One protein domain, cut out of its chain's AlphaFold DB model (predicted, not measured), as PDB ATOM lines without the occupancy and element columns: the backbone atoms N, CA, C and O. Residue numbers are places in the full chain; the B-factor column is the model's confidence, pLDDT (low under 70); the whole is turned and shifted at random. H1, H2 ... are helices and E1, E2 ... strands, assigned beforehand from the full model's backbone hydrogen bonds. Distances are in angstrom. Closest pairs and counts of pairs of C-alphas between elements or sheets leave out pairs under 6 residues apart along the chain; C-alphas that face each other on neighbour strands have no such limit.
ATOM      1  N   GLU A  50     221.419 232.034 177.408       71.94
ATOM      2  CA  GLU A  50     222.270 231.930 176.213       71.94
ATOM      3  C   GLU A  50     223.725 231.655 176.589       71.94
ATOM      4  O   GLU A  50     224.344 230.764 176.004       71.94
ATOM      5  N   GLU A  51     224.251 232.338 177.615       72.00
ATOM      6  CA  GLU A  51     225.614 232.112 178.120       72.00
ATOM      7  C   GLU A  51     225.835 230.658 178.561       72.00
ATOM      8  O   GLU A  51     226.895 230.077 178.315       72.00
ATOM      9  N   ILE A  52     224.824 230.042 179.190       66.81
ATOM     10  CA  ILE A  52     224.875 228.628 179.587       66.81
ATOM     11  C   ILE A  52     224.420 227.655 178.483       66.81
ATOM     12  O   ILE A  52     224.478 226.442 178.696       66.81
ATOM     13  N   GLY A  53     224.019 228.143 177.304       72.81
ATOM     14  CA  GLY A  53     223.690 227.330 176.127       72.81
ATOM     15  C   GLY A  53     222.329 226.622 176.177       72.81
ATOM     16  O   GLY A  53     222.213 225.495 175.689       72.81
ATOM     17  N   TYR A  54     221.311 227.248 176.776       79.31
ATOM     18  CA  TYR A  54     219.940 226.732 176.867       79.31
ATOM     19  C   TYR A  54     218.924 227.709 176.259       79.31
ATOM     20  O   TYR A  54     219.159 228.909 176.192       79.31
ATOM     21  N   ALA A  55     217.768 227.188 175.846       76.75
ATOM     22  CA  ALA A  55     216.690 227.981 175.269       76.75
ATOM     23  C   ALA A  55     216.051 228.947 176.286       76.75
ATOM     24  O   ALA A  55     215.534 228.526 177.325       76.75
ATOM     25  N   CYS A  56     216.056 230.237 175.956       72.38
ATOM     26  CA  CYS A  56     215.503 231.322 176.775       72.38
ATOM     27  C   CYS A  56     213.976 231.379 176.706       72.38
ATOM     28  O   CYS A  56     213.324 231.682 177.699       72.38
ATOM     29  N   THR A  57     213.416 231.009 175.554       76.75
ATOM     30  CA  THR A  57     211.977 230.926 175.281       76.75
ATOM     31  C   THR A  57     211.562 229.480 175.011       76.75
ATOM     32  O   THR A  57     212.396 228.623 174.694       76.75
ATOM     33  N   ILE A  58     210.260 229.196 175.112       70.12
ATOM     34  CA  ILE A  58     209.720 227.854 174.852       70.12
ATOM     35  C   ILE A  58     209.912 227.422 173.387       70.12
ATOM     36  O   ILE A  58     210.198 226.254 173.129       70.12
ATOM     37  N   ASP A  59     209.873 228.370 172.445       72.31
ATOM     38  CA  ASP A  59     210.099 228.141 171.011       72.31
ATOM     39  C   ASP A  59     211.548 227.755 170.672       72.31
ATOM     40  O   ASP A  59     211.805 227.118 169.648       72.31
ATOM     41  N   GLY A  60     212.506 228.096 171.541       79.81
ATOM     42  CA  GLY A  60     213.892 227.640 171.423       79.81
ATOM     43  C   GLY A  60     214.107 226.183 171.857       79.81
ATOM     44  O   GLY A  60     215.180 225.628 171.607       79.81
ATOM     45  N   VAL A  61     213.128 225.551 172.516       88.38
ATOM     46  CA  VAL A  61     213.225 224.164 172.997       88.38
ATOM     47  C   VAL A  61     212.841 223.193 171.879       88.38
ATOM     48  O   VAL A  61     211.760 223.284 171.304       88.38
ATOM     49  N   ASP A  62     213.687 222.193 171.610       92.06
ATOM     50  CA  ASP A  62     213.328 221.101 170.692       92.06
ATOM     51  C   ASP A  62     212.016 220.427 171.169       92.06
ATOM     52  O   ASP A  62     211.949 219.981 172.321       92.06
ATOM     53  N   PRO A  63     210.971 220.299 170.324       84.50
ATOM     54  CA  PRO A  63     209.682 219.738 170.737       84.50
ATOM     55  C   PRO A  63     209.756 218.335 171.359       84.50
ATOM     56  O   PRO A  63     208.915 217.983 172.191       84.50
ATOM     57  N   ALA A  64     210.757 217.521 171.002       91.56
ATOM     58  CA  ALA A  64     210.989 216.223 171.630       91.56
ATOM     59  C   ALA A  64     211.542 216.359 173.059       91.56
ATOM     60  O   ALA A  64     211.185 215.562 173.928       91.56
ATOM     61  N   VAL A  65     212.367 217.380 173.320       93.81
ATOM     62  CA  VAL A  65     212.844 217.727 174.667       93.81
ATOM     63  C   VAL A  65     211.690 218.283 175.502       93.81
ATOM     64  O   VAL A  65     211.464 217.788 176.603       93.81
ATOM     65  N   GLY A  66     210.889 219.210 174.965       84.50
ATOM     66  CA  GLY A  66     209.703 219.743 175.650       84.50
ATOM     67  C   GLY A  66     208.708 218.646 176.056       84.50
ATOM     68  O   GLY A  66     208.356 218.515 177.230       84.50
ATOM     69  N   GLY A  67     208.329 217.771 175.115       84.19
ATOM     70  CA  GLY A  67     207.445 216.633 175.400       84.19
ATOM     71  C   GLY A  67     208.036 215.620 176.395       84.19
ATOM     72  O   GLY A  67     207.307 215.029 177.200       84.19
ATOM     73  N   ARG A  68     209.365 215.437 176.399       95.75
ATOM     74  CA  ARG A  68     210.051 214.580 177.377       95.75
ATOM     75  C   ARG A  68     210.084 215.215 178.770       95.75
ATOM     76  O   ARG A  68     209.860 214.481 179.731       95.75
ATOM     77  N   SER A  69     210.286 216.532 178.888       92.94
ATOM     78  CA  SER A  69     210.198 217.258 180.167       92.94
ATOM     79  C   SER A  69     208.813 217.101 180.784       92.94
ATOM     80  O   SER A  69     208.706 216.693 181.938       92.94
ATOM     81  N   GLN A  70     207.751 217.310 179.997       86.75
ATOM     82  CA  GLN A  70     206.371 217.129 180.459       86.75
ATOM     83  C   GLN A  70     206.101 215.692 180.937       86.75
ATOM     84  O   GLN A  70     205.540 215.486 182.012       86.75
ATOM     85  N   THR A  71     206.573 214.683 180.193       93.38
ATOM     86  CA  THR A  71     206.444 213.270 180.601       93.38
ATOM     87  C   THR A  71     207.117 213.007 181.956       93.38
ATOM     88  O   THR A  71     206.559 212.323 182.813       93.38
ATOM     89  N   LEU A  72     208.318 213.559 182.169       95.88
ATOM     90  CA  LEU A  72     209.055 213.397 183.424       95.88
ATOM     91  C   LEU A  72     208.420 214.155 184.595       95.88
ATOM     92  O   LEU A  72     208.477 213.662 185.719       95.88
ATOM     93  N   LEU A  73     207.783 215.302 184.342       94.12
ATOM     94  CA  LEU A  73     207.016 216.050 185.341       94.12
ATOM     95  C   LEU A  73     205.813 215.236 185.843       94.12
ATOM     96  O   LEU A  73     205.582 215.154 187.051       94.12
ATOM     97  N   GLU A  74     205.081 214.594 184.934       89.19
ATOM     98  CA  GLU A  74     203.938 213.736 185.267       89.19
ATOM     99  C   GLU A  74     204.364 212.484 186.049       89.19
ATOM    100  O   GLU A  74     203.765 212.169 187.083       89.19
ATOM    101  N   ASP A  75     205.438 211.807 185.627       95.69
ATOM    102  CA  ASP A  75     206.006 210.662 186.350       95.69
ATOM    103  C   ASP A  75     206.551 211.063 187.740       95.69
ATOM    104  O   ASP A  75     206.334 210.343 188.722       95.69
ATOM    105  N   ALA A  76     207.221 212.220 187.847       95.06
ATOM    106  CA  ALA A  76     207.699 212.779 189.113       95.06
ATOM    107  C   ALA A  76     206.529 213.070 190.061       95.06
ATOM    108  O   ALA A  76     206.527 212.615 191.208       95.06
ATOM    109  N   LYS A  77     205.478 213.736 189.570       91.25
ATOM    110  CA  LYS A  77     204.257 213.977 190.344       91.25
ATOM    111  C   LYS A  77     203.602 212.669 190.796       91.25
ATOM    112  O   LYS A  77     203.290 212.521 191.976       91.25
ATOM    113  N   ALA A  78     203.466 211.685 189.908       91.69
ATOM    114  CA  ALA A  78     202.885 210.385 190.240       91.69
ATOM    115  C   ALA A  78     203.705 209.594 191.279       91.69
ATOM    116  O   ALA A  78     203.192 208.662 191.902       91.69
ATOM    117  N   ARG A  79     204.991 209.906 191.471       95.69
ATOM    118  CA  ARG A  79     205.817 209.370 192.567       95.69
ATOM    119  C   ARG A  79     205.536 210.062 193.897       95.69
ATOM    120  O   ARG A  79     205.271 209.365 194.875       95.69
ATOM    121  N   ILE A  80     205.489 211.393 193.913       91.81
ATOM    122  CA  ILE A  80     205.131 212.175 195.110       91.81
ATOM    123  C   ILE A  80     203.719 211.809 195.592       91.81
ATOM    124  O   ILE A  80     203.523 211.518 196.768       91.81
ATOM    125  N   ASP A  81     202.757 211.676 194.674       85.06
ATOM    126  CA  ASP A  81     201.383 211.251 194.983       85.06
ATOM    127  C   ASP A  81     201.300 209.806 195.544       85.06
ATOM    128  O   ASP A  81     200.295 209.426 196.150       85.06
ATOM    129  N   ARG A  82     202.352 208.986 195.376       92.38
ATOM    130  CA  ARG A  82     202.504 207.652 195.999       92.38
ATOM    131  C   ARG A  82     203.286 207.671 197.320       92.38
ATOM    132  O   ARG A  82     203.355 206.629 197.975       92.38
ATOM    133  N   GLY A  83     203.826 208.819 197.725       93.75
ATOM    134  CA  GLY A  83     204.596 209.002 198.957       93.75
ATOM    135  C   GLY A  83     206.118 208.885 198.812       93.75
ATOM    136  O   GLY A  83     206.791 208.761 199.835       93.75
ATOM    137  N   ASP A  84     206.673 208.919 197.593       95.56
ATOM    138  CA  ASP A  84     208.118 209.136 197.410       95.56
ATOM    139  C   ASP A  84     208.463 210.575 197.866       95.56
ATOM    140  O   ASP A  84     207.732 211.514 197.545       95.56
ATOM    141  N   SER A  85     209.563 210.774 198.606       94.75
ATOM    142  CA  SER A  85     210.018 212.123 198.997       94.75
ATOM    143  C   SER A  85     210.717 212.846 197.842       94.75
ATOM    144  O   SER A  85     211.187 212.204 196.901       94.75
ATOM    145  N   ASN A  86     210.854 214.172 197.925       91.06
ATOM    146  CA  ASN A  86     211.508 214.965 196.879       91.06
ATOM    147  C   ASN A  86     212.940 214.500 196.587       91.06
ATOM    148  O   ASN A  86     213.341 214.487 195.431       91.06
ATOM    149  N   GLU A  87     213.690 214.048 197.594       95.56
ATOM    150  CA  GLU A  87     215.035 213.490 197.412       95.56
ATOM    151  C   GLU A  87     215.002 212.145 196.672       95.56
ATOM    152  O   GLU A  87     215.870 211.871 195.844       95.56
ATOM    153  N   ALA A  88     213.991 211.307 196.929       96.38
ATOM    154  CA  ALA A  88     213.812 210.035 196.230       96.38
ATOM    155  C   ALA A  88     213.371 210.238 194.770       96.38
ATOM    156  O   ALA A  88     213.831 209.520 193.880       96.38
ATOM    157  N   VAL A  89     212.514 211.231 194.508       96.94
ATOM    158  CA  VAL A  89     212.110 211.600 193.144       96.94
ATOM    159  C   VAL A  89     213.244 212.309 192.406       96.94
ATOM    160  O   VAL A  89     213.438 212.036 191.224       96.94
ATOM    161  N   ALA A  90     214.053 213.125 193.088       97.06
ATOM    162  CA  ALA A  90     215.249 213.733 192.515       97.06
ATOM    163  C   ALA A  90     216.278 212.686 192.084       97.06
ATOM    164  O   ALA A  90     216.680 212.685 190.926       97.06
ATOM    165  N   ALA A  91     216.625 211.742 192.964       97.38
ATOM    166  CA  ALA A  91     217.532 210.647 192.623       97.38
ATOM    167  C   ALA A  91     217.008 209.805 191.443       97.38
ATOM    168  O   ALA A  91     217.779 209.373 190.591       97.38
ATOM    169  N   TRP A  92     215.687 209.605 191.341       98.12
ATOM    170  CA  TRP A  92     215.093 208.955 190.172       98.12
ATOM    171  C   TRP A  92     215.183 209.810 188.895       98.12
ATOM    172  O   TRP A  92     215.439 209.250 187.827       98.12
ATOM    173  N   LEU A  93     214.988 211.133 188.982       97.94
ATOM    174  CA  LEU A  93     215.143 212.070 187.860       97.94
ATOM    175  C   LEU A  93     216.594 212.129 187.362       97.94
ATOM    176  O   LEU A  93     216.805 212.127 186.155       97.94
ATOM    177  N   GLU A  94     217.582 212.101 188.259       97.94
ATOM    178  CA  GLU A  94     219.014 212.032 187.919       97.94
ATOM    179  C   GLU A  94     219.381 210.755 187.135       97.94
ATOM    180  O   GLU A  94     220.328 210.757 186.351       97.94
ATOM    181  N   GLU A  95     218.616 209.669 187.297       97.69
ATOM    182  CA  GLU A  95     218.756 208.436 186.509       97.69
ATOM    183  C   GLU A  95     218.039 208.486 185.140       97.69
ATOM    184  O   GLU A  95     218.145 207.531 184.364       97.69
ATOM    185  N   GLN A  96     217.279 209.545 184.821       98.31
ATOM    186  CA  GLN A  96     216.524 209.622 183.565       98.31
ATOM    187  C   GLN A  96     217.361 210.162 182.406       98.31
ATOM    188  O   GLN A  96     217.999 211.209 182.490       98.31
ATOM    189  N   ASP A  97     217.287 209.459 181.273       97.31
ATOM    190  CA  ASP A  97     217.985 209.849 180.050       97.31
ATOM    191  C   ASP A  97     217.604 211.272 179.608       97.31
ATOM    192  O   ASP A  97     216.419 211.623 179.534       97.31
ATOM    193  N   GLY A  98     218.634 212.074 179.332       95.12
ATOM    194  CA  GLY A  98     218.546 213.488 178.974       95.12
ATOM    195  C   GLY A  98     218.540 214.489 180.137       95.12
ATOM    196  O   GLY A  98     218.719 215.675 179.862       95.12
ATOM    197  N   VAL A  99     218.360 214.080 181.402       97.00
ATOM    198  CA  VAL A  99     218.362 215.014 182.550       97.00
ATOM    199  C   VAL A  99     219.787 215.485 182.853       97.00
ATOM    200  O   VAL A  99     220.699 214.679 183.021       97.00
ATOM    201  N   VAL A 100     219.986 216.806 182.902       96.56
ATOM    202  CA  VAL A 100     221.301 217.454 183.098       96.56
ATOM    203  C   VAL A 100     221.433 218.183 184.432       96.56
ATOM    204  O   VAL A 100     222.550 218.410 184.894       96.56
ATOM    205  N   SER A 101     220.317 218.541 185.068       94.88
ATOM    206  CA  SER A 101     220.306 219.061 186.433       94.88
ATOM    207  C   SER A 101     219.022 218.674 187.154       94.88
ATOM    208  O   SER A 101     217.951 218.601 186.548       94.88
ATOM    209  N   VAL A 102     219.143 218.441 188.459       96.12
ATOM    210  CA  VAL A 102     218.031 218.239 189.389       96.12
ATOM    211  C   VAL A 102     218.345 218.998 190.677       96.12
ATOM    212  O   VAL A 102     219.505 219.162 191.055       96.12
ATOM    213  N   THR A 103     217.329 219.523 191.347       92.69
ATOM    214  CA  THR A 103     217.438 220.182 192.650       92.69
ATOM    215  C   THR A 103     216.165 219.915 193.438       92.69
ATOM    216  O   THR A 103     215.075 220.264 192.993       92.69
ATOM    217  N   ALA A 104     216.305 219.301 194.612       94.25
ATOM    218  CA  ALA A 104     215.217 219.099 195.561       94.25
ATOM    219  C   ALA A 104     215.364 220.035 196.762       94.25
ATOM    220  O   ALA A 104     216.456 220.218 197.301       94.25
ATOM    221  N   GLN A 105     214.235 220.581 197.192       86.62
ATOM    222  CA  GLN A 105     214.021 221.268 198.459       86.62
ATOM    223  C   GLN A 105     212.777 220.664 199.134       86.62
ATOM    224  O   GLN A 105     212.138 219.771 198.580       86.62
ATOM    225  N   GLU A 106     212.406 221.148 200.318       82.75
ATOM    226  CA  GLU A 106     211.305 220.587 201.118       82.75
ATOM    227  C   GLU A 106     209.922 220.671 200.434       82.75
ATOM    228  O   GLU A 106     209.114 219.753 200.562       82.75
ATOM    229  N   SER A 107     209.664 221.743 199.679       81.69
ATOM    230  CA  SER A 107     208.385 222.026 199.000       81.69
ATOM    231  C   SER A 107     208.510 222.220 197.479       81.69
ATOM    232  O   SER A 107     207.562 222.648 196.814       81.69
ATOM    233  N   LEU A 108     209.685 221.939 196.910       82.81
ATOM    234  CA  LEU A 108     209.989 222.194 195.504       82.81
ATOM    235  C   LEU A 108     210.960 221.151 194.946       82.81
ATOM    236  O   LEU A 108     211.975 220.830 195.563       82.81
ATOM    237  N   LEU A 109     210.682 220.693 193.730       92.00
ATOM    238  CA  LEU A 109     211.568 219.880 192.913       92.00
ATOM    239  C   LEU A 109     211.740 220.557 191.547       92.00
ATOM    240  O   LEU A 109     210.759 220.845 190.867       92.00
ATOM    241  N   VAL A 110     212.981 220.805 191.138       90.25
ATOM    242  CA  VAL A 110     213.326 221.402 189.838       90.25
ATOM    243  C   VAL A 110     214.208 220.426 189.077       90.25
ATOM    244  O   VAL A 110     215.135 219.864 189.656       90.25
ATOM    245  N   PHE A 111     213.965 220.233 187.784       96.31
ATOM    246  CA  PHE A 111     214.868 219.476 186.916       96.31
ATOM    247  C   PHE A 111     214.970 220.100 185.526       96.31
ATOM    248  O   PHE A 111     214.129 220.904 185.136       96.31
ATOM    249  N   ARG A 112     216.005 219.751 184.763       94.31
ATOM    250  CA  ARG A 112     216.209 220.246 183.396       94.31
ATOM    251  C   ARG A 112     216.701 219.125 182.488       94.31
ATOM    252  O   ARG A 112     217.584 218.360 182.877       94.31
ATOM    253  N   LEU A 113     216.171 219.062 181.268       96.31
ATOM    254  CA  LEU A 113     216.727 218.249 180.183       96.31
ATOM    255  C   LEU A 113     217.774 219.036 179.382       96.31
ATOM    256  O   LEU A 113     217.680 220.255 179.255       96.31
ATOM    257  N   GLY A 114     218.762 218.350 178.808       94.00
ATOM    258  CA  GLY A 114     219.745 218.976 177.919       94.00
ATOM    259  C   GLY A 114     219.067 219.656 176.723       94.00
ATOM    260  O   GLY A 114     218.301 219.016 176.009       94.00
ATOM    261  N   GLY A 115     219.328 220.954 176.524       89.62
ATOM    262  CA  GLY A 115     218.658 221.773 175.502       89.62
ATOM    263  C   GLY A 115     217.217 222.190 175.838       89.62
ATOM    264  O   GLY A 115     216.558 222.798 175.002       89.62
ATOM    265  N   GLY A 116     216.719 221.877 177.038       88.75
ATOM    266  CA  GLY A 116     215.387 222.256 177.513       88.75
ATOM    267  C   GLY A 116     215.413 223.274 178.651       88.75
ATOM    268  O   GLY A 116     216.445 223.519 179.279       88.75
ATOM    269  N   GLN A 117     214.244 223.839 178.942       85.88
ATOM    270  CA  GLN A 117     214.034 224.749 180.066       85.88
ATOM    271  C   GLN A 117     213.910 224.018 181.418       85.88
ATOM    272  O   GLN A 117     213.577 222.825 181.455       85.88
ATOM    273  N   PRO A 118     214.202 224.696 182.548       87.69
ATOM    274  CA  PRO A 118     213.960 224.141 183.875       87.69
ATOM    275  C   PRO A 118     212.460 223.906 184.091       87.69
ATOM    276  O   PRO A 118     211.634 224.787 183.880       87.69
ATOM    277  N   THR A 119     212.124 222.698 184.524       89.56
ATOM    278  CA  THR A 119     210.772 222.228 184.815       89.56
ATOM    279  C   THR A 119     210.590 222.160 186.328       89.56
ATOM    280  O   THR A 119     211.416 221.570 187.028       89.56
ATOM    281  N   TRP A 120     209.520 222.774 186.831       89.75
ATOM    282  CA  TRP A 120     209.280 222.986 188.259       89.75
ATOM    283  C   TRP A 120     208.082 222.153 188.722       89.75
ATOM    284  O   TRP A 120     207.025 222.159 188.095       89.75
ATOM    285  N   LEU A 121     208.238 221.456 189.843       89.69
ATOM    286  CA  LEU A 121     207.189 220.704 190.518       89.69
ATOM    287  C   LEU A 121     207.109 221.187 191.967       89.69
ATOM    288  O   LEU A 121     207.980 220.884 192.781       89.69
ATOM    289  N   LEU A 122     206.062 221.945 192.283       82.81
ATOM    290  CA  LEU A 122     205.741 222.337 193.655       82.81
ATOM    291  C   LEU A 122     205.140 221.145 194.404       82.81
ATOM    292  O   LEU A 122     204.302 220.416 193.866       82.81
ATOM    293  N   THR A 123     205.571 220.944 195.645       83.31
ATOM    294  CA  THR A 123     205.269 219.743 196.429       83.31
ATOM    295  C   THR A 123     204.717 220.136 197.801       83.31
ATOM    296  O   THR A 123     205.191 221.105 198.397       83.31
TER     297      THR A 123
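This is residues 50 to 123 of the 750 residues of an uncharacterized protein of Gemmatimonadetes bacterium (UniProt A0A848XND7). A small sheet of three antiparallel strands has one face covered by two helices, long H1 and shorter H2, which fold back on each other as a helical hairpin; no named element covers the other face. A tail with no named element, residues 50 to 62, lies at one end of the long axis and leads into H1. The 74 printed residues hold two named helices and three named strands, in the chain order H1 H2 E1 E2 E3; the sheet's order is E1 E2 E3, and the class is mixed, helices and strands. The whole is compact, with a radius of gyration of the C-alphas of 12.0 A, yet elongated in outline, spanning 35 by 21 by 20 A.

After residues 50 to 62 comes H1, residues 63 to 80, and then H2, residues 86 to 94. They touch, with the C-alphas of Ala 76 and Val 89 the closest at 6.1 A, and H1 does so with residues 72 to 80 alone. They run opposite ways at a shallow tilt of 33 degrees, only just short of steep, and form a helical hairpin. In both helices every O i to N i+4 pair is within hydrogen-bond range. E1, residues 99 to 104, E2, residues 108 to 113, and E3, residues 118 to 122, form a meander, each strand the antiparallel neighbour of the one before. E1 and E2 are a hairpin at 173 degrees, with N 103 and O 110 at 2.8 A, within hydrogen-bond range. E2 and E3 are a hairpin at 157 degrees, with N 119 and O 111 at 2.8 A, also within range. E1 and E3 are the edge strands. H1 and H2 are on the same face of this sheet, in two layers, helices on one face of a sheet. H1 lies over E2 at a height over the sheet of 8.8 A and runs along the strands, but only just, at 27 degrees to E2 on the local plane; the closest C-alphas of H1 and E2 are those of Ser 69 and Leu 113, 6.6 A apart. H2 lies over E1 at a height over the sheet of 7.8 A and runs along the strands, at 7 degrees to E1 on the local plane; 7 of its 9 C-alphas fall on E1 and 2 on E2, so that it is only just not over E2 too. The closest C-alphas of H2 and E1 are those of Asn 86 and Ala 104, 5.7 A apart.

H1 begins at C-alpha 63 (209.682, 219.738, 170.737) and is 25.9 A long from first to last C-alpha. H2 measures 12.1 A, E1 14.0 A and E2 17.2 A. E3 measures 12.9 A and ends at C-alpha 122 (205.741, 222.337, 193.655).

The C-alphas of Glu 51 and Arg 82 are the two farthest apart, at 38.1 A. The printed part has no cut, and the four links between named elements are tight. The mean pLDDT of the printed part is 89.4, and residue 52 alone is under 70.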